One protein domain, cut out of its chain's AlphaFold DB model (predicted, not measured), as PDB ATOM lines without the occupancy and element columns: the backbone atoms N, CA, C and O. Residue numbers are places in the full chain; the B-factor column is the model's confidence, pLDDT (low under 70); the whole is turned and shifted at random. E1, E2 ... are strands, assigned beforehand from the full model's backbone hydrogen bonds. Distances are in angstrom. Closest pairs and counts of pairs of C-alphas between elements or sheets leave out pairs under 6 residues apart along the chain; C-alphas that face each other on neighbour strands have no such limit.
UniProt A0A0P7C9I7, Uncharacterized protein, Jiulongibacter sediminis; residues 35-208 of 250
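This is residues 35 to 208 of the 250 residues of an uncharacterized protein of Jiulongibacter sediminis (UniProt A0A0P7C9I7). A strongly twisted sheet of ten strands, folded at E5 into two leaves that only partly face each other, fills one end of an elongated model. From E11 and E14 of that sheet the two-strand ribbon E12 and E13 reaches out to a long three-strand ribbon, E1 to E3, at the other end. The printed part has 174 residues with no named helix and 15 strands, E1 to E15 in chain order, and its class is all strand. The sheet orders are E7 E6 E5 E4 E8 E9 E10 E11 E14 E15, then E1 E2 E3, then E12 E13, all antiparallel. The whole is only just loose, close to compact, with a radius of gyration of the C-alphas of 19.2 A and spans of 66 by 35 by 29 A.

E1, residues 35 to 45, and E2, residues 51 to 61, form a hairpin, with N 42 and O 54 2.8 A apart, within hydrogen-bond range. E2 and E3, residues 64 to 71, form another, with N 57 and O 68 at 2.8 A; E1 to E3 are a meander, each strand the antiparallel neighbour of the one before. E4, residues 84 to 89, E5, 96 to 103, E6, 108 to 112, and E7, 121 to 123, make a second meander, with N 98 and O 86 at 3.0 A, N 101 and O 110 at 2.9 A, and N 121 and O 111 at 2.9 A. E5 bends by 67 degrees at residue 99 and is the hinge of the folded sheet, one sheet bent back on itself. E8, residues 127 to 130, E9, 133 to 139, E10, 146 to 156, and E11, 159 to 164, make a third meander, with N 128 and O 135 at 2.9 A, N 136 and O 149 at 2.8 A, and N 163 and O 150 at 2.8 A. E8 is also antiparallel to E4, with N 87 and O 129 at 3.0 A. E11 runs on into E12, residues 167 to 173, at 30 degrees. E12 and E13, residues 187 to 193, form a hairpin, with N 170 and O 190 at 2.8 A. The closest C-alphas of E2 and E13 are those of Glu 52 and Ile 190, 5.3 A apart. E13 runs on into E14, residues 196 to 201, which is antiparallel to E11, with N 162 and O 198 at 2.8 A. E14 and E15, residues 204 to 207, form a hairpin, with N 199 and O 206 at 2.8 A.

E1 begins at C-alpha 35, (302.264, 400.600, 325.124), and is 29.3 A long; E2 is 30.7 A, E3 22.8 A and E10 25.1 A. E15 ends at C-alpha 207, (304.826, 358.584, 301.299).

The two C-alphas farthest apart, those of Asn 62 and Asn 157, are 69.3 A apart. The printed part has no cut; the links E3 to E4 and E12 to E13 are long, and residues 178 to 183 stand free. The mean pLDDT of the printed part is 71.1, with 82 residues under 70, among them 38 to 57, 68 to 82 and 167 to 192.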
ATOM      1  N   TYR A  35     301.004 401.312 324.910       64.25
ATOM      2  CA  TYR A  35     302.264 400.600 325.124       64.25
ATOM      3  C   TYR A  35     302.013 399.102 325.197       64.25
ATOM      4  O   TYR A  35     301.275 398.646 326.069       64.25
ATOM      5  N   LYS A  36     302.652 398.319 324.324       66.81
ATOM      6  CA  LYS A  36     302.649 396.856 324.433       66.81
ATOM      7  C   LYS A  36     303.559 396.426 325.584       66.81
ATOM      8  O   LYS A  36     304.731 396.781 325.610       66.81
ATOM      9  N   ILE A  37     303.009 395.650 326.509       74.19
ATOM     10  CA  ILE A  37     303.693 395.172 327.719       74.19
ATOM     11  C   ILE A  37     304.091 393.717 327.545       74.19
ATOM     12  O   ILE A  37     305.172 393.310 327.953       74.19
ATOM     13  N   GLU A  38     303.205 392.929 326.937       52.19
ATOM     14  CA  GLU A  38     303.389 391.492 326.818       52.19
ATOM     15  C   GLU A  38     302.834 390.993 325.486       52.19
ATOM     16  O   GLU A  38     301.794 391.447 325.003       52.19
ATOM     17  N   GLU A  39     303.536 390.040 324.890       48.56
ATOM     18  CA  GLU A  39     303.088 389.299 323.723       48.56
ATOM     19  C   GLU A  39     303.442 387.825 323.927       48.56
ATOM     20  O   GLU A  39     304.618 387.481 324.030       48.56
ATOM     21  N   TYR A  40     302.434 386.957 323.972       47.22
ATOM     22  CA  TYR A  40     302.627 385.512 324.099       47.22
ATOM     23  C   TYR A  40     301.565 384.735 323.324       47.22
ATOM     24  O   TYR A  40     300.582 385.298 322.848       47.22
ATOM     25  N   PHE A  41     301.768 383.430 323.185       56.09
ATOM     26  CA  PHE A  41     300.800 382.511 322.595       56.09
ATOM     27  C   PHE A  41     300.301 381.556 323.678       56.09
ATOM     28  O   PHE A  41     301.097 381.020 324.444       56.09
ATOM     29  N   GLU A  42     298.994 381.342 323.744       56.38
ATOM     30  CA  GLU A  42     298.349 380.321 324.563       56.38
ATOM     31  C   GLU A  42     297.641 379.309 323.652       56.38
ATOM     32  O   GLU A  42     297.150 379.654 322.574       56.38
ATOM     33  N   ILE A  43     297.584 378.056 324.098       59.56
ATOM     34  CA  ILE A  43     296.747 377.024 323.488       59.56
ATOM     35  C   ILE A  43     295.659 376.678 324.505       59.56
ATOM     36  O   ILE A  43     295.972 376.317 325.642       59.56
ATOM     37  N   LYS A  44     294.389 376.816 324.121       62.72
ATOM     38  CA  LYS A  44     293.224 376.476 324.954       62.72
ATOM     39  C   LYS A  44     292.393 375.399 324.279       62.72
ATOM     40  O   LYS A  44     292.362 375.339 323.061       62.72
ATOM     41  N   ASN A  45     291.706 374.572 325.059       62.38
ATOM     42  CA  ASN A  45     290.738 373.635 324.496       62.38
ATOM     43  C   ASN A  45     289.387 374.342 324.336       62.38
ATOM     44  O   ASN A  45     288.950 375.026 325.266       62.38
ATOM     45  N   ASN A  46     288.737 374.184 323.182       63.62
ATOM     46  CA  ASN A  46     287.363 374.637 322.976       63.62
ATOM     47  C   ASN A  46     286.366 373.766 323.767       63.62
ATOM     48  O   ASN A  46     286.749 372.821 324.465       63.62
ATOM     49  N   SER A  47     285.071 374.078 323.676       65.62
ATOM     50  CA  SER A  47     284.013 373.331 324.373       65.62
ATOM     51  C   SER A  47     283.899 371.865 323.926       65.62
ATOM     52  O   SER A  47     283.328 371.053 324.651       65.62
ATOM     53  N   GLN A  48     284.483 371.510 322.779       64.44
ATOM     54  CA  GLN A  48     284.587 370.156 322.235       64.44
ATOM     55  C   GLN A  48     285.903 369.448 322.617       64.44
ATOM     56  O   GLN A  48     286.105 368.292 322.252       64.44
ATOM     57  N   GLY A  49     286.794 370.107 323.365       60.97
ATOM     58  CA  GLY A  49     288.086 369.558 323.781       60.97
ATOM     59  C   GLY A  49     289.207 369.691 322.741       60.97
ATOM     60  O   GLY A  49     290.301 369.177 322.968       60.97
ATOM     61  N   GLU A  50     288.973 370.375 321.620       58.94
ATOM     62  CA  GLU A  50     289.964 370.561 320.557       58.94
ATOM     63  C   GLU A  50     290.876 371.764 320.849       58.94
ATOM     64  O   GLU A  50     290.400 372.795 321.330       58.94
ATOM     65  N   PRO A  51     292.182 371.684 320.544       58.75
ATOM     66  CA  PRO A  51     293.119 372.767 320.820       58.75
ATOM     67  C   PRO A  51     292.975 373.941 319.830       58.75
ATOM     68  O   PRO A  51     293.100 373.771 318.613       58.75
ATOM     69  N   GLU A  52     292.822 375.146 320.375       62.59
ATOM     70  CA  GLU A  52     292.802 376.449 319.706       62.59
ATOM     71  C   GLU A  52     294.039 377.271 320.076       62.59
ATOM     72  O   GLU A  52     294.426 377.343 321.242       62.59
ATOM     73  N   LEU A  53     294.640 377.947 319.094       64.62
ATOM     74  CA  LEU A  53     295.779 378.837 319.316       64.62
ATOM     75  C   LEU A  53     295.359 380.302 319.388       64.62
ATOM     76  O   LEU A  53     294.759 380.842 318.455       64.62
ATOM     77  N   ILE A  54     295.808 380.977 320.440       64.94
ATOM     78  CA  ILE A  54     295.478 382.368 320.719       64.94
ATOM     79  C   ILE A  54     296.779 383.109 321.022       64.94
ATOM     80  O   ILE A  54     297.466 382.815 321.990       64.94
ATOM     81  N   LYS A  55     297.137 384.110 320.227       61.22
ATOM     82  CA  LYS A  55     298.111 385.118 320.645       61.22
ATOM     83  C   LYS A  55     297.426 386.111 321.556       61.22
ATOM     84  O   LYS A  55     296.404 386.690 321.190       61.22
ATOM     85  N   VAL A  56     298.034 386.355 322.695       58.88
ATOM     86  CA  VAL A  56     297.627 387.371 323.645       58.88
ATOM     87  C   VAL A  56     298.617 388.525 323.554       58.88
ATOM     88  O   VAL A  56     299.820 388.354 323.735       58.88
ATOM     89  N   GLU A  57     298.109 389.708 323.235       68.88
ATOM     90  CA  GLU A  57     298.835 390.971 323.294       68.88
ATOM     91  C   GLU A  57     298.264 391.777 324.459       68.88
ATOM     92  O   GLU A  57     297.088 392.144 324.433       68.88
ATOM     93  N   LYS A  58     299.075 392.051 325.480       70.94
ATOM     94  CA  LYS A  58     298.699 392.952 326.570       70.94
ATOM     95  C   LYS A  58     299.312 394.320 326.335       70.94
ATOM     96  O   LYS A  58     300.507 394.430 326.048       70.94
ATOM     97  N   SER A  59     298.504 395.354 326.488       77.00
ATOM     98  CA  SER A  59     298.913 396.746 326.369       77.00
ATOM     99  C   SER A  59     298.342 397.594 327.504       77.00
ATOM    100  O   SER A  59     297.375 397.207 328.156       77.00
ATOM    101  N   ILE A  60     298.949 398.750 327.765       72.81
ATOM    102  CA  ILE A  60     298.373 399.799 328.612       72.81
ATOM    103  C   ILE A  60     297.970 400.949 327.700       72.81
ATOM    104  O   ILE A  60     298.785 401.463 326.934       72.81
ATOM    105  N   LEU A  61     296.715 401.365 327.833       74.06
ATOM    106  CA  LEU A  61     296.180 402.590 327.258       74.06
ATOM    107  C   LEU A  61     295.504 403.363 328.396       74.06
ATOM    108  O   LEU A  61     294.649 402.815 329.090       74.06
ATOM    109  N   ASN A  62     295.904 404.615 328.628       69.19
ATOM    110  CA  ASN A  62     295.359 405.479 329.690       69.19
ATOM    111  C   ASN A  62     295.395 404.850 331.099       69.19
ATOM    112  O   ASN A  62     294.420 404.914 331.845       69.19
ATOM    113  N   GLY A  63     296.494 404.178 331.455       64.50
ATOM    114  CA  GLY A  63     296.650 403.519 332.761       64.50
ATOM    115  C   GLY A  63     295.783 402.268 332.963       64.50
ATOM    116  O   GLY A  63     295.864 401.638 334.013       64.50
ATOM    117  N   SER A  64     294.985 401.881 331.963       64.12
ATOM    118  CA  SER A  64     294.158 400.677 331.987       64.12
ATOM    119  C   SER A  64     294.809 399.569 331.166       64.12
ATOM    120  O   SER A  64     295.259 399.797 330.041       64.12
ATOM    121  N   ALA A  65     294.850 398.361 331.729       73.06
ATOM    122  CA  ALA A  65     295.320 397.182 331.018       73.06
ATOM    123  C   ALA A  65     294.280 396.752 329.975       73.06
ATOM    124  O   ALA A  65     293.094 396.617 330.273       73.06
ATOM    125  N   LYS A  66     294.742 396.512 328.753       73.56
ATOM    126  CA  LYS A  66     293.957 395.994 327.642       73.56
ATOM    127  C   LYS A  66     294.581 394.689 327.179       73.56
ATOM    128  O   LYS A  66     295.794 394.585 327.022       73.56
ATOM    129  N   GLU A  67     293.739 393.693 326.955       70.88
ATOM    130  CA  GLU A  67     294.152 392.404 326.419       70.88
ATOM    131  C   GLU A  67     293.509 392.206 325.049       70.88
ATOM    132  O   GLU A  67     292.289 392.278 324.892       70.88
ATOM    133  N   LYS A  68     294.336 391.961 324.036       69.31
ATOM    134  CA  LYS A  68     293.905 391.646 322.680       69.31
ATOM    135  C   LYS A  68     294.279 390.206 322.364       69.31
ATOM    136  O   LYS A  68     295.446 389.833 322.365       69.31
ATOM    137  N   ARG A  69     293.263 389.410 322.046       60.28
ATOM    138  CA  ARG A  69     293.403 388.013 321.636       60.28
ATOM    139  C   ARG A  69     293.287 387.923 320.118       60.28
ATOM    140  O   ARG A  69     292.276 388.327 319.546       60.28
ATOM    141  N   ILE A  70     294.338 387.449 319.465       57.88
ATOM    142  CA  ILE A  70     294.412 387.251 318.018       57.88
ATOM    143  C   ILE A  70     294.620 385.761 317.782       57.88
ATOM    144  O   ILE A  70     295.565 385.179 318.293       57.88
ATOM    145  N   TYR A  71     293.772 385.139 316.986       57.56
ATOM    146  CA  TYR A  71     293.859 383.714 316.690       57.56
ATOM    147  C   TYR A  71     294.790 383.527 315.484       57.56
ATOM    148  O   TYR A  71     294.627 384.196 314.461       57.56
ATOM    149  N   TYR A  72     295.831 382.700 315.623       51.38
ATOM    150  CA  TYR A  72     296.931 382.625 314.648       51.38
ATOM    151  C   TYR A  72     296.878 381.415 313.737       51.38
ATOM    152  O   TYR A  72     296.323 380.365 314.062       51.38
ATOM    153  N   LYS A  73     297.593 381.559 312.614       39.50
ATOM    154  CA  LYS A  73     298.039 380.434 311.806       39.50
ATOM    155  C   LYS A  73     299.302 379.771 312.382       39.50
ATOM    156  O   LYS A  73     300.398 380.056 311.912       39.50
ATOM    157  N   GLY A  74     299.144 378.918 313.404       43.34
ATOM    158  CA  GLY A  74     300.165 377.941 313.834       43.34
ATOM    159  C   GLY A  74     300.894 378.181 315.167       43.34
ATOM    160  O   GLY A  74     301.555 379.196 315.325       43.34
ATOM    161  N   THR A  75     300.840 377.177 316.056       52.81
ATOM    162  CA  THR A  75     301.952 376.553 316.811       52.81
ATOM    163  C   THR A  75     301.391 375.328 317.523       52.81
ATOM    164  O   THR A  75     300.737 375.483 318.550       52.81
ATOM    165  N   PRO A  76     301.632 374.111 317.023       53.69
ATOM    166  CA  PRO A  76     301.379 372.934 317.820       53.69
ATOM    167  C   PRO A  76     302.693 372.235 318.130       53.69
ATOM    168  O   PRO A  76     303.440 371.859 317.227       53.69
ATOM    169  N   TYR A  77     302.900 371.993 319.415       52.97
ATOM    170  CA  TYR A  77     303.362 370.679 319.815       52.97
ATOM    171  C   TYR A  77     302.323 370.045 320.757       52.97
ATOM    172  O   TYR A  77     301.349 370.693 321.129       52.97
ATOM    173  N   PHE A  78     302.453 368.748 321.032       51.38
ATOM    174  CA  PHE A  78     301.411 367.818 321.495       51.38
ATOM    175  C   PHE A  78     300.714 368.191 322.804       51.38
ATOM    176  O   PHE A  78     299.591 367.745 323.021       51.38
ATOM    177  N   ASN A  79     301.341 369.045 323.608       50.66
ATOM    178  CA  ASN A  79     300.811 369.602 324.840       50.66
ATOM    179  C   ASN A  79     300.827 371.134 324.757       50.66
ATOM    180  O   ASN A  79     301.691 371.709 324.100       50.66
ATOM    181  N   ASN A  80     299.880 371.787 325.440       49.38
ATOM    182  CA  ASN A  80     299.591 373.232 325.396       49.38
ATOM    183  C   ASN A  80     300.716 374.142 325.968       49.38
ATOM    184  O   ASN A  80     300.438 375.213 326.503       49.38
ATOM    185  N   GLN A  81     301.982 373.718 325.908       55.66
ATOM    186  CA  GLN A  81     303.148 374.377 326.495       55.66
ATOM    187  C   GLN A  81     304.144 374.817 325.413       55.66
ATOM    188  O   GLN A  81     304.457 374.073 324.488       55.66
ATOM    189  N   GLN A  82     304.655 376.044 325.545       64.06
ATOM    190  CA  GLN A  82     305.548 376.671 324.564       64.06
ATOM    191  C   GLN A  82     307.001 376.175 324.655       64.06
ATOM    192  O   GLN A  82     307.695 376.151 323.645       64.06
ATOM    193  N   TRP A  83     307.469 375.800 325.848       76.06
ATOM    194  CA  TRP A  83     308.830 375.315 326.091       76.06
ATOM    195  C   TRP A  83     308.778 374.053 326.941       76.06
ATOM    196  O   TRP A  83     308.334 374.101 328.087       76.06
ATOM    197  N   THR A  84     309.274 372.946 326.401       79.88
ATOM    198  CA  THR A  84     309.253 371.638 327.066       79.88
ATOM    199  C   THR A  84     310.665 371.090 327.163       79.88
ATOM    200  O   THR A  84     311.492 371.354 326.290       79.88
ATOM    201  N   ARG A  85     310.967 370.357 328.239       88.88
ATOM    202  CA  ARG A  85     312.269 369.701 328.382       88.88
ATOM    203  C   ARG A  85     312.457 368.663 327.280       88.88
ATOM    204  O   ARG A  85     311.525 367.929 326.966       88.88
ATOM    205  N   ALA A  86     313.652 368.620 326.714       90.75
ATOM    206  CA  ALA A  86     314.005 367.692 325.655       90.75
ATOM    207  C   ALA A  86     315.499 367.390 325.666       90.75
ATOM    208  O   ALA A  86     316.309 368.196 326.137       90.75
ATOM    209  N   ILE A  87     315.848 366.255 325.070       94.69
ATOM    210  CA  ILE A  87     317.220 365.923 324.696       94.69
ATOM    211  C   ILE A  87     317.361 366.205 323.203       94.69
ATOM    212  O   ILE A  87     316.512 365.819 322.410       94.69
ATOM    213  N   VAL A  88     318.419 366.895 322.798       93.75
ATOM    214  CA  VAL A  88     318.662 367.292 321.410       93.75
ATOM    215  C   VAL A  88     320.052 366.840 321.001       93.75
ATOM    216  O   VAL A  88     321.028 367.187 321.659       93.75
ATOM    217  N   LYS A  89     320.176 366.141 319.873       94.38
ATOM    218  CA  LYS A  89     321.476 365.813 319.285       94.38
ATOM    219  C   LYS A  89     321.722 366.621 318.017       94.38
ATOM    220  O   LYS A  89     321.095 366.383 316.986       94.38
ATOM    221  N   LEU A  90     322.651 367.571 318.085       90.94
ATOM    222  CA  LEU A  90     323.104 368.332 316.918       90.94
ATOM    223  C   LEU A  90     324.117 367.526 316.083       90.94
ATOM    224  O   LEU A  90     324.814 366.673 316.640       90.94
ATOM    225  N   PRO A  91     324.240 367.804 314.771       88.44
ATOM    226  CA  PRO A  91     325.201 367.121 313.910       88.44
ATOM    227  C   PRO A  91     326.630 367.180 314.455       88.44
ATOM    228  O   PRO A  91     327.161 368.262 314.717       88.44
ATOM    229  N   GLY A  92     327.251 366.012 314.635       88.25
ATOM    230  CA  GLY A  92     328.626 365.898 315.140       88.25
ATOM    231  C   GLY A  92     328.824 366.293 316.610       88.25
ATOM    232  O   GLY A  92     329.967 366.423 317.045       88.25
ATOM    233  N   GLN A  93     327.748 366.483 317.378       90.50
ATOM    234  CA  GLN A  93     327.809 366.823 318.801       90.50
ATOM    235  C   GLN A  93     327.215 365.712 319.673       90.50
ATOM    236  O   GLN A  93     326.434 364.871 319.219       90.50
ATOM    237  N   ILE A  94     327.593 365.715 320.954       93.44
ATOM    238  CA  ILE A  94     326.935 364.881 321.963       93.44
ATOM    239  C   ILE A  94     325.504 365.389 322.220       93.44
ATOM    240  O   ILE A  94     325.260 366.587 322.065       93.44
ATOM    241  N   PRO A  95     324.557 364.516 322.610       95.44
ATOM    242  CA  PRO A  95     323.219 364.949 323.000       95.44
ATOM    243  C   PRO A  95     323.253 365.949 324.163       95.44
ATOM    244  O   PRO A  95     324.006 365.777 325.122       95.44
ATOM    245  N   LEU A  96     322.427 366.988 324.070       93.88
ATOM    246  CA  LEU A  96     322.306 368.070 325.041       93.88
ATOM    247  C   LEU A  96     320.895 368.085 325.623       93.88
ATOM    248  O   LEU A  96     319.917 368.045 324.878       93.88
ATOM    249  N   GLU A  97     320.786 368.200 326.941       94.38
ATOM    250  CA  GLU A  97     319.508 368.459 327.604       94.38
ATOM    251  C   GLU A  97     319.203 369.965 327.596       94.38
ATOM    252  O   GLU A  97     320.091 370.806 327.762       94.38
ATOM    253  N   GLY A  98     317.938 370.321 327.396       90.44
ATOM    254  CA  GLY A  98     317.484 371.703 327.472       90.44
ATOM    255  C   GLY A  98     315.982 371.825 327.278       90.44
ATOM    256  O   GLY A  98     315.223 370.912 327.593       90.44
ATOM    257  N   PHE A  99     315.545 372.970 326.763       87.19
ATOM    258  CA  PHE A  99     314.146 373.268 326.488       87.19
ATOM    259  C   PHE A  99     313.945 373.512 325.000       87.19
ATOM    260  O   PHE A  99     314.690 374.281 324.388       87.19
ATOM    261  N   VAL A 100     312.903 372.913 324.436       86.06
ATOM    262  CA  VAL A 100     312.533 373.080 323.035       86.06
ATOM    263  C   VAL A 100     311.145 373.671 322.867       86.06
ATOM    264  O   VAL A 100     310.238 373.415 323.655       86.06
ATOM    265  N   SER A 101     310.989 374.436 321.792       80.94
ATOM    266  CA  SER A 101     309.704 374.844 321.231       80.94
ATOM    267  C   SER A 101     309.629 374.264 319.825       80.94
ATOM    268  O   SER A 101     310.308 374.755 318.917       80.94
ATOM    269  N   TYR A 102     308.820 373.225 319.628       79.56
ATOM    270  CA  TYR A 102     308.664 372.585 318.324       79.56
ATOM    271  C   TYR A 102     307.418 373.113 317.605       79.56
ATOM    272  O   TYR A 102     306.295 372.988 318.081       79.56
ATOM    273  N   ASN A 103     307.610 373.720 316.437       74.75
ATOM    274  CA  ASN A 103     306.526 374.068 315.535       74.75
ATOM    275  C   ASN A 103     306.324 372.938 314.521       74.75
ATOM    276  O   ASN A 103     307.022 372.871 313.510       74.75
ATOM    277  N   GLN A 104     305.342 372.083 314.785       71.25
ATOM    278  CA  GLN A 104     305.017 370.929 313.949       71.25
ATOM    279  C   GLN A 104     304.451 371.314 312.569       71.25
ATOM    280  O   GLN A 104     304.611 370.566 311.610       71.25
ATOM    281  N   VAL A 105     303.838 372.494 312.421       68.12
ATOM    282  CA  VAL A 105     303.317 372.960 311.118       68.12
ATOM    283  C   VAL A 105     304.462 373.294 310.166       68.12
ATOM    284  O   VAL A 105     304.462 372.860 309.019       68.12
ATOM    285  N   PHE A 106     305.458 374.042 310.647       68.81
ATOM    286  CA  PHE A 106     306.611 374.452 309.838       68.81
ATOM    287  C   PHE A 106     307.819 373.521 309.966       68.81
ATOM    288  O   PHE A 106     308.844 373.800 309.353       68.81
ATOM    289  N   GLN A 107     307.716 372.463 310.774       75.38
ATOM    290  CA  GLN A 107     308.813 371.550 311.106       75.38
ATOM    291  C   GLN A 107     310.063 372.293 311.623       75.38
ATOM    292  O   GLN A 107     311.185 372.066 311.182       75.38
ATOM    293  N   ARG A 108     309.871 373.243 312.549       79.12
ATOM    294  CA  ARG A 108     310.955 374.081 313.098       79.12
ATOM    295  C   ARG A 108     311.128 373.848 314.584       79.12
ATOM    296  O   ARG A 108     310.166 374.005 315.332       79.12
ATOM    297  N   LEU A 109     312.349 373.551 315.011       82.31
ATOM    298  CA  LEU A 109     312.687 373.336 316.412       82.31
ATOM    299  C   LEU A 109     313.544 374.491 316.928       82.31
ATOM    300  O   LEU A 109     314.621 374.755 316.398       82.31
ATOM    301  N   TYR A 110     313.076 375.171 317.969       85.38
ATOM    302  CA  TYR A 110     313.881 376.146 318.700       85.38
ATOM    303  C   TYR A 110     314.390 375.521 319.991       85.38
ATOM    304  O   TYR A 110     313.642 374.784 320.626       85.38
ATOM    305  N   PHE A 111     315.615 375.841 320.398       87.62
ATOM    306  CA  PHE A 111     316.270 375.279 321.578       87.62
ATOM    307  C   PHE A 111     316.848 376.356 322.498       87.62
ATOM    308  O   PHE A 111     317.276 377.423 322.047       87.62
ATOM    309  N   LYS A 112     316.881 376.045 323.796       87.06
ATOM    310  CA  LYS A 112     317.587 376.776 324.849       87.06
ATOM    311  C   LYS A 112     318.224 375.787 325.816       87.06
ATOM    312  O   LYS A 112     317.597 374.807 326.200       87.06
ATOM    313  N   ASN A 113     319.427 376.092 326.284       82.94
ATOM    314  CA  ASN A 113     320.142 375.279 327.273       82.94
ATOM    315  C   ASN A 113     319.719 375.548 328.733       82.94
ATOM    316  O   ASN A 113     320.119 374.807 329.622       82.94
ATOM    317  N   HIS A 114     318.927 376.591 329.005       77.75
ATOM    318  CA  HIS A 114     318.426 376.912 330.345       77.75
ATOM    319  C   HIS A 114     316.955 377.345 330.310       77.75
ATOM    320  O   HIS A 114     316.461 377.857 329.303       77.75
ATOM    321  N   GLY A 115     316.250 377.127 331.424       62.28
ATOM    322  CA  GLY A 115     314.872 377.580 331.608       62.28
ATOM    323  C   GLY A 115     314.834 379.082 331.890       62.28
ATOM    324  O   GLY A 115     315.593 379.567 332.724       62.28
ATOM    325  N   GLY A 116     313.974 379.828 331.195       60.44
ATOM    326  CA  GLY A 116     313.838 381.271 331.397       60.44
ATOM    327  C   GLY A 116     313.249 382.030 330.205       60.44
ATOM    328  O   GLY A 116     313.033 381.487 329.113       60.44
ATOM    329  N   PHE A 117     312.997 383.320 330.433       51.06
ATOM    330  CA  PHE A 117     312.548 384.263 329.413       51.06
ATOM    331  C   PHE A 117     313.708 384.613 328.466       51.06
ATOM    332  O   PHE A 117     314.809 384.918 328.907       51.06
ATOM    333  N   GLY A 118     313.472 384.538 327.155       57.56
ATOM    334  CA  GLY A 118     314.481 384.791 326.120       57.56
ATOM    335  C   GLY A 118     314.067 384.210 324.767       57.56
ATOM    336  O   GLY A 118     313.145 383.394 324.700       57.56
ATOM    337  N   ALA A 119     314.726 384.604 323.679       63.00
ATOM    338  CA  ALA A 119     314.537 383.958 322.381       63.00
ATOM    339  C   ALA A 119     315.320 382.635 322.352       63.00
ATOM    340  O   ALA A 119     316.458 382.588 322.808       63.00
ATOM    341  N   GLY A 120     314.712 381.548 321.875       73.81
ATOM    342  CA  GLY A 120     315.469 380.321 321.605       73.81
ATOM    343  C   GLY A 120     316.113 380.362 320.228       73.81
ATOM    344  O   GLY A 120     315.676 381.105 319.349       73.81
ATOM    345  N   THR A 121     317.138 379.545 320.033       82.44
ATOM    346  CA  THR A 121     317.853 379.448 318.760       82.44
ATOM    347  C   THR A 121     317.180 378.409 317.876       82.44
ATOM    348  O   THR A 121     316.910 377.302 318.335       82.44
ATOM    349  N   LEU A 122     316.901 378.748 316.614       84.81
ATOM    350  CA  LEU A 122     316.452 377.767 315.626       84.81
ATOM    351  C   LEU A 122     317.583 376.767 315.365       84.81
ATOM    352  O   LEU A 122     318.698 377.173 315.041       84.81
ATOM    353  N   ILE A 123     317.288 375.476 315.485       87.06
ATOM    354  CA  ILE A 123     318.259 374.395 315.315       87.06
ATOM    355  C   ILE A 123     317.761 373.331 314.331       87.06
ATOM    356  O   ILE A 123     316.563 373.203 314.076       87.06
ATOM    357  N   GLN A 124     318.699 372.549 313.796       89.19
ATOM    358  CA  GLN A 124     318.448 371.394 312.929       89.19
ATOM    359  C   GLN A 124     319.193 370.176 313.493       89.19
ATOM    360  O   GLN A 124     320.332 369.918 313.100       89.19
ATOM    361  N   PRO A 125     318.615 369.475 314.482       90.25
ATOM    362  CA  PRO A 125     319.261 368.311 315.069       90.25
ATOM    363  C   PRO A 125     319.163 367.068 314.177       90.25
ATOM    364  O   PRO A 125     318.257 366.944 313.353       90.25
ATOM    365  N   GLU A 126     320.065 366.110 314.397       89.94
ATOM    366  CA  GLU A 126     319.927 364.734 313.895       89.94
ATOM    367  C   GLU A 126     318.671 364.087 314.490       89.94
ATOM    368  O   GLU A 126     317.863 363.494 313.779       89.94
ATOM    369  N   TYR A 127     318.478 364.257 315.800       92.56
ATOM    370  CA  TYR A 127     317.250 363.880 316.479       92.56
ATOM    371  C   TYR A 127     317.007 364.732 317.724       92.56
ATOM    372  O   TYR A 127     317.920 365.357 318.272       92.56
ATOM    373  N   PHE A 128     315.772 364.715 318.203       92.62
ATOM    374  CA  PHE A 128     315.440 365.176 319.539       92.62
ATOM    375  C   PHE A 128     314.435 364.235 320.202       92.62
ATOM    376  O   PHE A 128     313.593 363.631 319.541       92.62
ATOM    377  N   GLU A 129     314.534 364.108 321.515       92.38
ATOM    378  CA  GLU A 129     313.618 363.348 322.354       92.38
ATOM    379  C   GLU A 129     312.760 364.335 323.127       92.38
ATOM    380  O   GLU A 129     313.274 365.240 323.790       92.38
ATOM    381  N   LEU A 130     311.450 364.180 322.999       84.75
ATOM    382  CA  LEU A 130     310.464 365.056 323.600       84.75
ATOM    383  C   LEU A 130     309.321 364.190 324.131       84.75
ATOM    384  O   LEU A 130     308.677 363.465 323.370       84.75
ATOM    385  N   ASP A 131     309.098 364.260 325.443       82.75
ATOM    386  CA  ASP A 131     308.284 363.303 326.196       82.75
ATOM    387  C   ASP A 131     308.783 361.854 325.998       82.75
ATOM    388  O   ASP A 131     309.943 361.563 326.279       82.75
ATOM    389  N   SER A 132     307.934 360.938 325.524       81.81
ATOM    390  CA  SER A 132     308.289 359.543 325.216       81.81
ATOM    391  C   SER A 132     308.610 359.302 323.737       81.81
ATOM    392  O   SER A 132     308.744 358.153 323.315       81.81
ATOM    393  N   LEU A 133     308.693 360.363 322.929       86.06
ATOM    394  CA  LEU A 133     308.867 360.269 321.484       86.06
ATOM    395  C   LEU A 133     310.262 360.727 321.063       86.06
ATOM    396  O   LEU A 133     310.745 361.781 321.478       86.06
ATOM    397  N   THR A 134     310.868 359.968 320.152       90.06
ATOM    398  CA  THR A 134     312.131 360.330 319.502       90.06
ATOM    399  C   THR A 134     311.863 360.760 318.069       90.06
ATOM    400  O   THR A 134     311.467 359.959 317.219       90.06
ATOM    401  N   PHE A 135     312.102 362.036 317.795       89.94
ATOM    402  CA  PHE A 135     311.962 362.646 316.484       89.94
ATOM    403  C   PHE A 135     313.305 362.657 315.779       89.94
ATOM    404  O   PHE A 135     314.234 363.328 316.216       89.94
ATOM    405  N   THR A 136     313.397 361.953 314.661       88.44
ATOM    406  CA  THR A 136     314.587 361.919 313.809       88.44
ATOM    407  C   THR A 136     314.379 362.819 312.600       88.44
ATOM    408  O   THR A 136     313.283 362.848 312.029       88.44
ATOM    409  N   SER A 137     315.415 363.560 312.210       83.38
ATOM    410  CA  SER A 137     315.380 364.355 310.988       83.38
ATOM    411  C   SER A 137     315.687 363.491 309.766       83.38
ATOM    412  O   SER A 137     316.633 362.703 309.751       83.38
ATOM    413  N   TYR A 138     314.882 363.652 308.717       74.56
ATOM    414  CA  TYR A 138     315.152 363.059 307.411       74.56
ATOM    415  C   TYR A 138     315.137 364.144 306.334       74.56
ATOM    416  O   TYR A 138     314.261 365.014 306.363       74.56
ATOM    417  N   PRO A 139     316.084 364.114 305.377       63.44
ATOM    418  CA  PRO A 139     316.044 365.009 304.233       63.44
ATOM    419  C   PRO A 139     314.815 364.672 303.383       63.44
ATOM    420  O   PRO A 139     314.644 363.532 302.941       63.44
ATOM    421  N   GLU A 140     313.951 365.654 303.152       60.78
ATOM    422  CA  GLU A 140     312.902 365.525 302.148       60.78
ATOM    423  C   GLU A 140     313.504 365.704 300.749       60.78
ATOM    424  O   GLU A 140     314.490 366.414 300.552       60.78
ATOM    425  N   TYR A 141     312.920 365.033 299.752       52.56
ATOM    426  CA  TYR A 141     313.320 365.200 298.350       52.56
ATOM    427  C   TYR A 141     313.011 366.596 297.796       52.56
ATOM    428  O   TYR A 141     313.577 366.975 296.772       52.56
ATOM    429  N   ASP A 142     312.144 367.357 298.470       43.38
ATOM    430  CA  ASP A 142     312.038 368.793 298.256       43.38
ATOM    431  C   ASP A 142     313.180 369.478 299.006       43.38
ATOM    432  O   ASP A 142     313.268 369.441 300.232       43.38
ATOM    433  N   LEU A 143     314.071 370.094 298.232       32.44
ATOM    434  CA  LEU A 143     315.405 370.587 298.587       32.44
ATOM    435  C   LEU A 143     315.491 371.596 299.758       32.44
ATOM    436  O   LEU A 143     316.571 372.138 299.980       32.44
ATOM    437  N   LEU A 144     314.413 371.890 300.499       34.44
ATOM    438  CA  LEU A 144     314.383 372.933 301.538       34.44
ATOM    439  C   LEU A 144     313.540 372.637 302.804       34.44
ATOM    440  O   LEU A 144     313.443 373.527 303.654       34.44
ATOM    441  N   SER A 145     312.970 371.442 303.009       49.19
ATOM    442  CA  SER A 145     312.243 371.113 304.256       49.19
ATOM    443  C   SER A 145     312.875 369.942 305.012       49.19
ATOM    444  O   SER A 145     312.804 368.790 304.600       49.19
ATOM    445  N   TYR A 146     313.485 370.231 306.165       61.47
ATOM    446  CA  TYR A 146     313.751 369.201 307.169       61.47
ATOM    447  C   TYR A 146     312.411 368.768 307.767       61.47
ATOM    448  O   TYR A 146     311.692 369.601 308.317       61.47
ATOM    449  N   GLY A 147     312.074 367.486 307.641       74.56
ATOM    450  CA  GLY A 147     310.945 366.878 308.339       74.56
ATOM    451  C   GLY A 147     311.426 366.102 309.564       74.56
ATOM    452  O   GLY A 147     312.498 365.492 309.532       74.56
ATOM    453  N   PHE A 148     310.631 366.105 310.630       83.94
ATOM    454  CA  PHE A 148     310.855 365.304 311.829       83.94
ATOM    455  C   PHE A 148     309.834 364.173 311.925       83.94
ATOM    456  O   PHE A 148     308.624 364.385 311.805       83.94
ATOM    457  N   TYR A 149     310.334 362.968 312.175       87.00
ATOM    458  CA  TYR A 149     309.559 361.733 312.114       87.00
ATOM    459  C   TYR A 149     309.828 360.868 313.341       87.00
ATOM    460  O   TYR A 149     310.949 360.850 313.843       87.00
ATOM    461  N   THR A 150     308.835 360.102 313.780       88.00
ATOM    462  CA  THR A 150     309.020 359.019 314.755       88.00
ATOM    463  C   THR A 150     309.003 357.673 314.040       88.00
ATOM    464  O   THR A 150     308.358 357.517 313.002       88.00
ATOM    465  N   PHE A 151     309.698 356.682 314.587       86.44
ATOM    466  CA  PHE A 151     309.582 355.303 314.117       86.44
ATOM    467  C   PHE A 151     308.336 354.648 314.706       86.44
ATOM    468  O   PHE A 151     308.034 354.854 315.878       86.44
ATOM    469  N   THR A 152     307.651 353.828 313.910       86.44
ATOM    470  CA  THR A 152     306.504 353.033 314.389       86.44
ATOM    471  C   THR A 152     306.909 351.626 314.842       86.44
ATOM    472  O   THR A 152     306.080 350.847 315.293       86.44
ATOM    473  N   GLY A 153     308.181 351.248 314.665       85.94
ATOM    474  CA  GLY A 153     308.680 349.896 314.939       85.94
ATOM    475  C   GLY A 153     308.358 348.854 313.858       85.94
ATOM    476  O   GLY A 153     308.799 347.714 313.975       85.94
ATOM    477  N   PHE A 154     307.635 349.216 312.792       91.00
ATOM    478  CA  PHE A 154     307.433 348.319 311.650       91.00
ATOM    479  C   PHE A 154     308.700 348.241 310.793       91.00
ATOM    480  O   PHE A 154     309.163 349.260 310.269       91.00
ATOM    481  N   GLU A 155     309.190 347.017 310.590       90.75
ATOM    482  CA  GLU A 155     310.294 346.702 309.686       90.75
ATOM    483  C   GLU A 155     309.988 345.452 308.853       90.75
ATOM    484  O   GLU A 155     309.645 344.397 309.387       90.75
ATOM    485  N   LYS A 156     310.121 345.552 307.525       89.56
ATOM    486  CA  LYS A 156     309.916 344.417 306.609       89.56
ATOM    487  C   LYS A 156     310.737 344.584 305.337       89.56
ATOM    488  O   LYS A 156     310.703 345.636 304.711       89.56
ATOM    489  N   ASN A 157     311.457 343.539 304.922       87.38
ATOM    490  CA  ASN A 157     312.236 343.518 303.672       87.38
ATOM    491  C   ASN A 157     313.205 344.717 303.511       87.38
ATOM    492  O   ASN A 157     313.380 345.235 302.409       87.38
ATOM    493  N   GLY A 158     313.807 345.186 304.612       85.19
ATOM    494  CA  GLY A 158     314.702 346.353 304.616       85.19
ATOM    495  C   GLY A 158     313.996 347.711 304.515       85.19
ATOM    496  O   GLY A 158     314.661 348.728 304.320       85.19
ATOM    497  N   PHE A 159     312.667 347.739 304.627       88.12
ATOM    498  CA  PHE A 159     311.887 348.959 304.783       88.12
ATOM    499  C   PHE A 159     311.536 349.187 306.250       88.12
ATOM    500  O   PHE A 159     311.049 348.262 306.898       88.12
ATOM    501  N   SER A 160     311.684 350.423 306.724       90.88
ATOM    502  CA  SER A 160     311.147 350.871 308.016       90.88
ATOM    503  C   SER A 160     310.001 351.860 307.791       90.88
ATOM    504  O   SER A 160     309.994 352.604 306.802       90.88
ATOM    505  N   LEU A 161     309.018 351.875 308.693       92.19
ATOM    506  CA  LEU A 161     307.912 352.833 308.659       92.19
ATOM    507  C   LEU A 161     308.190 354.022 309.585       92.19
ATOM    508  O   LEU A 161     308.474 353.877 310.776       92.19
ATOM    509  N   LEU A 162     308.074 355.207 309.004       90.88
ATOM    510  CA  LEU A 162     308.185 356.492 309.668       90.88
ATOM    511  C   LEU A 162     306.805 357.136 309.759       90.88
ATOM    512  O   LEU A 162     306.043 357.150 308.788       90.88
ATOM    513  N   GLN A 163     306.518 357.735 310.902       90.50
ATOM    514  CA  GLN A 163     305.336 358.543 311.140       90.50
ATOM    515  C   GLN A 163     305.751 360.004 311.245       90.50
ATOM    516  O   GLN A 163     306.505 360.412 312.128       90.50
ATOM    517  N   ARG A 164     305.237 360.816 310.327       86.50
ATOM    518  CA  ARG A 164     305.273 362.263 310.445       86.50
ATOM    519  C   ARG A 164     304.025 362.700 311.176       86.50
ATOM    520  O   ARG A 164     302.903 362.488 310.716       86.50
ATOM    521  N   HIS A 165     304.230 363.341 312.308       79.12
ATOM    522  CA  HIS A 165     303.136 363.940 313.035       79.12
ATOM    523  C   HIS A 165     302.825 365.272 312.376       79.12
ATOM    524  O   HIS A 165     303.575 366.228 312.554       79.12
ATOM    525  N   ASP A 166     301.700 365.375 311.676       72.06
ATOM    526  CA  ASP A 166     301.206 366.646 311.142       72.06
ATOM    527  C   ASP A 166     299.984 367.112 311.944       72.06
ATOM    528  O   ASP A 166     299.101 366.320 312.291       72.06
ATOM    529  N   LYS A 167     299.907 368.419 312.216       68.19
ATOM    530  CA  LYS A 167     298.650 369.066 312.604       68.19
ATOM    531  C   LYS A 167     298.206 369.970 311.470       68.19
ATOM    532  O   LYS A 167     298.947 370.859 311.052       68.19
ATOM    533  N   LEU A 168     296.989 369.748 310.991       64.25
ATOM    534  CA  LEU A 168     296.356 370.637 310.028       64.25
ATOM    535  C   LEU A 168     295.557 371.691 310.768       64.25
ATOM    536  O   LEU A 168     294.825 371.368 311.699       64.25
ATOM    537  N   GLN A 169     295.697 372.932 310.321       61.66
ATOM    538  CA  GLN A 169     294.874 374.023 310.796       61.66
ATOM    539  C   GLN A 169     293.652 374.199 309.908       61.66
ATOM    540  O   GLN A 169     293.779 374.469 308.713       61.66
ATOM    541  N   HIS A 170     292.488 374.160 310.534       61.69
ATOM    542  CA  HIS A 170     291.226 374.575 309.947       61.69
ATOM    543  C   HIS A 170     290.883 375.954 310.481       61.69
ATOM    544  O   HIS A 170     291.000 376.206 311.676       61.69
ATOM    545  N   ASN A 171     290.512 376.863 309.587       58.91
ATOM    546  CA  ASN A 171     290.109 378.209 309.962       58.91
ATOM    547  C   ASN A 171     288.601 378.315 309.800       58.91
ATOM    548  O   ASN A 171     288.122 378.357 308.669       58.91
ATOM    549  N   ASN A 172     287.881 378.378 310.913       56.31
ATOM    550  CA  ASN A 172     286.434 378.555 310.906       56.31
ATOM    551  C   ASN A 172     286.098 379.986 311.325       56.31
ATOM    552  O   ASN A 172     286.743 380.541 312.213       56.31
ATOM    553  N   SER A 173     285.107 380.600 310.687       55.09
ATOM    554  CA  SER A 173     284.564 381.885 311.130       55.09
ATOM    555  C   SER A 173     283.919 381.706 312.509       55.09
ATOM    556  O   SER A 173     282.995 380.911 312.659       55.09
ATOM    557  N   SER A 174     284.417 382.413 313.525       50.03
ATOM    558  CA  SER A 174     283.822 382.396 314.865       50.03
ATOM    559  C   SER A 174     282.733 383.465 314.974       50.03
ATOM    560  O   SER A 174     282.993 384.642 314.725       50.03
ATOM    561  N   HIS A 175     281.521 383.061 315.369       50.31
ATOM    562  CA  HIS A 175     280.384 383.959 315.616       50.31
ATOM    563  C   HIS A 175     280.194 384.315 317.108       50.31
ATOM    564  O   HIS A 175     279.268 385.049 317.445       50.31
ATOM    565  N   GLU A 176     281.054 383.833 318.014       47.16
ATOM    566  CA  GLU A 176     280.773 383.786 319.464       47.16
ATOM    567  C   GLU A 176     281.547 384.797 320.335       47.16
ATOM    568  O   GLU A 176     281.764 384.568 321.522       47.16
ATOM    569  N   LEU A 177     281.947 385.955 319.807       44.97
ATOM    570  CA  LEU A 177     282.543 387.008 320.643       44.97
ATOM    571  C   LEU A 177     281.555 388.156 320.856       44.97
ATOM    572  O   LEU A 177     281.539 389.131 320.107       44.97
ATOM    573  N   GLN A 178     280.741 388.044 321.908       39.62
ATOM    574  CA  GLN A 178     279.960 389.167 322.428       39.62
ATOM    575  C   GLN A 178     280.899 390.229 323.025       39.62
ATOM    576  O   GLN A 178     281.765 389.911 323.837       39.62
ATOM    577  N   GLY A 179     280.706 391.498 322.645       40.09
ATOM    578  CA  GLY A 179     281.212 392.640 323.417       40.09
ATOM    579  C   GLY A 179     281.769 393.828 322.634       40.09
ATOM    580  O   GLY A 179     281.733 394.931 323.162       40.09
ATOM    581  N   TYR A 180     282.234 393.669 321.391       35.28
ATOM    582  CA  TYR A 180     282.732 394.793 320.580       35.28
ATOM    583  C   TYR A 180     282.510 394.531 319.090       35.28
ATOM    584  O   TYR A 180     282.614 393.387 318.656       35.28
ATOM    585  N   ILE A 181     282.213 395.582 318.320       39.44
ATOM    586  CA  ILE A 181     281.993 395.522 316.867       39.44
ATOM    587  C   ILE A 181     283.221 394.888 316.200       39.44
ATOM    588  O   ILE A 181     284.347 395.374 316.330       39.44
ATOM    589  N   VAL A 182     283.002 393.764 315.521       40.81
ATOM    590  CA  VAL A 182     284.015 393.030 314.766       40.81
ATOM    591  C   VAL A 182     283.697 393.211 313.281       40.81
ATOM    592  O   VAL A 182     282.873 392.488 312.738       40.81
ATOM    593  N   ASP A 183     284.357 394.162 312.615       37.50
ATOM    594  CA  ASP A 183     284.129 394.467 311.186       37.50
ATOM    595  C   ASP A 183     284.769 393.455 310.205       37.50
ATOM    596  O   ASP A 183     284.778 393.680 308.996       37.50
ATOM    597  N   LYS A 184     285.350 392.343 310.689       46.06
ATOM    598  CA  LYS A 184     285.962 391.290 309.851       46.06
ATOM    599  C   LYS A 184     285.860 389.920 310.511       46.06
ATOM    600  O   LYS A 184     286.144 389.815 311.701       46.06
ATOM    601  N   ASP A 185     285.565 388.880 309.731       40.59
ATOM    602  CA  ASP A 185     285.529 387.491 310.203       40.59
ATOM    603  C   ASP A 185     286.790 387.146 311.011       40.59
ATOM    604  O   ASP A 185     287.916 387.131 310.499       40.59
ATOM    605  N   LYS A 186     286.609 386.887 312.310       51.16
ATOM    606  CA  LYS A 186     287.667 386.353 313.168       51.16
ATOM    607  C   LYS A 186     287.728 384.849 312.923       51.16
ATOM    608  O   LYS A 186     286.840 384.108 313.335       51.16
ATOM    609  N   TYR A 187     288.765 384.405 312.223       51.84
ATOM    610  CA  TYR A 187     289.038 382.983 312.041       51.84
ATOM    611  C   TYR A 187     289.535 382.369 313.356       51.84
ATOM    612  O   TYR A 187     290.541 382.826 313.893       51.84
ATOM    613  N   ALA A 188     288.874 381.326 313.851       54.59
ATOM    614  CA  ALA A 188     289.414 380.426 314.866       54.59
ATOM    615  C   ALA A 188     290.244 379.337 314.173       54.59
ATOM    616  O   ALA A 188     289.775 378.714 313.220       54.59
ATOM    617  N   GLY A 189     291.485 379.136 314.622       57.59
ATOM    618  CA  GLY A 189     292.364 378.077 314.129       57.59
ATOM    619  C   GLY A 189     292.205 376.806 314.958       57.59
ATOM    620  O   GLY A 189     292.762 376.740 316.052       57.59
ATOM    621  N   ILE A 190     291.487 375.812 314.434       60.31
ATOM    622  CA  ILE A 190     291.336 374.479 315.039       60.31
ATOM    623  C   ILE A 190     292.424 373.562 314.480       60.31
ATOM    624  O   ILE A 190     292.591 373.476 313.261       60.31
ATOM    625  N   PHE A 191     293.154 372.853 315.345       64.12
ATOM    626  CA  PHE A 191     294.174 371.895 314.910       64.12
ATOM    627  C   PHE A 191     293.698 370.446 315.015       64.12
ATOM    628  O   PHE A 191     293.555 369.916 316.113       64.12
ATOM    629  N   SER A 192     293.574 369.763 313.876       65.88
ATOM    630  CA  SER A 192     293.338 368.314 313.833       65.88
ATOM    631  C   SER A 192     294.658 367.558 313.672       65.88
ATOM    632  O   SER A 192     295.441 367.888 312.772       65.88
ATOM    633  N   GLN A 193     294.889 366.523 314.485       72.06
ATOM    634  CA  GLN A 193     295.971 365.567 314.233       72.06
ATOM    635  C   GLN A 193     295.688 364.797 312.941       72.06
ATOM    636  O   GLN A 193     294.578 364.316 312.716       72.06
ATOM    637  N   ASN A 194     296.685 364.723 312.067       76.69
ATOM    638  CA  ASN A 194     296.554 364.050 310.786       76.69
ATOM    639  C   ASN A 194     297.906 363.454 310.374       76.69
ATOM    640  O   ASN A 194     298.558 364.016 309.496       76.69
ATOM    641  N   PRO A 195     298.366 362.378 311.034       84.69
ATOM    642  CA  PRO A 195     299.687 361.833 310.768       84.69
ATOM    643  C   PRO A 195     299.810 361.366 309.313       84.69
ATOM    644  O   PRO A 195     298.861 360.862 308.707       84.69
ATOM    645  N   SER A 196     301.005 361.539 308.761       89.38
ATOM    646  CA  SER A 196     301.385 361.042 307.444       89.38
ATOM    647  C   SER A 196     302.443 359.957 307.612       89.38
ATOM    648  O   SER A 196     303.421 360.150 308.331       89.38
ATOM    649  N   PHE A 197     302.299 358.840 306.906       92.00
ATOM    650  CA  PHE A 197     303.239 357.724 307.001       92.00
ATOM    651  C   PHE A 197     304.162 357.655 305.786       92.00
ATOM    652  O   PHE A 197     303.748 357.916 304.652       92.00
ATOM    653  N   TYR A 198     305.419 357.297 306.023       91.38
ATOM    654  CA  TYR A 198     306.468 357.225 305.013       91.38
ATOM    655  C   TYR A 198     307.266 355.936 305.185       91.38
ATOM    656  O   TYR A 198     307.677 355.601 306.287       91.38
ATOM    657  N   LEU A 199     307.528 355.230 304.093       90.44
ATOM    658  CA  LEU A 199     308.498 354.145 304.072       90.44
ATOM    659  C   LEU A 199     309.891 354.693 303.815       90.44
ATOM    660  O   LEU A 199     310.061 355.510 302.908       90.44
ATOM    661  N   ILE A 200     310.879 354.180 304.537       86.75
ATOM    662  CA  ILE A 200     312.289 354.422 304.260       86.75
ATOM    663  C   ILE A 200     313.005 353.120 303.905       86.75
ATOM    664  O   ILE A 200     312.811 352.101 304.558       86.75
ATOM    665  N   ASN A 201     313.827 353.161 302.858       81.62
ATOM    666  CA  ASN A 201     314.776 352.105 302.504       81.62
ATOM    667  C   ASN A 201     316.064 352.761 301.985       81.62
ATOM    668  O   ASN A 201     316.086 353.392 300.919       81.62
ATOM    669  N   GLY A 202     317.127 352.683 302.785       76.38
ATOM    670  CA  GLY A 202     318.357 353.437 302.557       76.38
ATOM    671  C   GLY A 202     318.092 354.946 302.534       76.38
ATOM    672  O   GLY A 202     317.510 355.500 303.459       76.38
ATOM    673  N   LYS A 203     318.497 355.626 301.455       68.81
ATOM    674  CA  LYS A 203     318.280 357.077 301.283       68.81
ATOM    675  C   LYS A 203     316.914 357.434 300.690       68.81
ATOM    676  O   LYS A 203     316.667 358.607 300.428       68.81
ATOM    677  N   LYS A 204     316.053 356.446 300.415       72.69
ATOM    678  CA  LYS A 204     314.769 356.692 299.757       72.69
ATOM    679  C   LYS A 204     313.621 356.728 300.746       72.69
ATOM    680  O   LYS A 204     313.367 355.729 301.405       72.69
ATOM    681  N   THR A 205     312.893 357.841 300.762       78.50
ATOM    682  CA  THR A 205     311.629 358.010 301.486       78.50
ATOM    683  C   THR A 205     310.436 358.031 300.522       78.50
ATOM    684  O   THR A 205     310.471 358.653 299.461       78.50
ATOM    685  N   LEU A 206     309.362 357.321 300.856       85.88
ATOM    686  CA  LEU A 206     308.162 357.214 300.025       85.88
ATOM    687  C   LEU A 206     306.924 357.385 300.894       85.88
ATOM    688  O   LEU A 206     306.679 356.573 301.782       85.88
ATOM    689  N   LYS A 207     306.113 358.410 300.618       90.00
ATOM    690  CA  LYS A 207     304.826 358.584 301.299       90.00
ATOM    691  C   LYS A 207     303.920 357.384 301.024       90.00
ATOM    692  O   LYS A 207     303.709 357.047 299.859       90.00
ATOM    693  N   VAL A 208     303.379 356.779 302.077       91.69
ATOM    694  CA  VAL A 208     302.450 355.652 301.979       91.69
ATOM    695  C   VAL A 208     301.073 356.162 301.580       91.69
ATOM    696  O   VAL A 208     300.451 356.949 302.289       91.69
TER     697      VAL A 208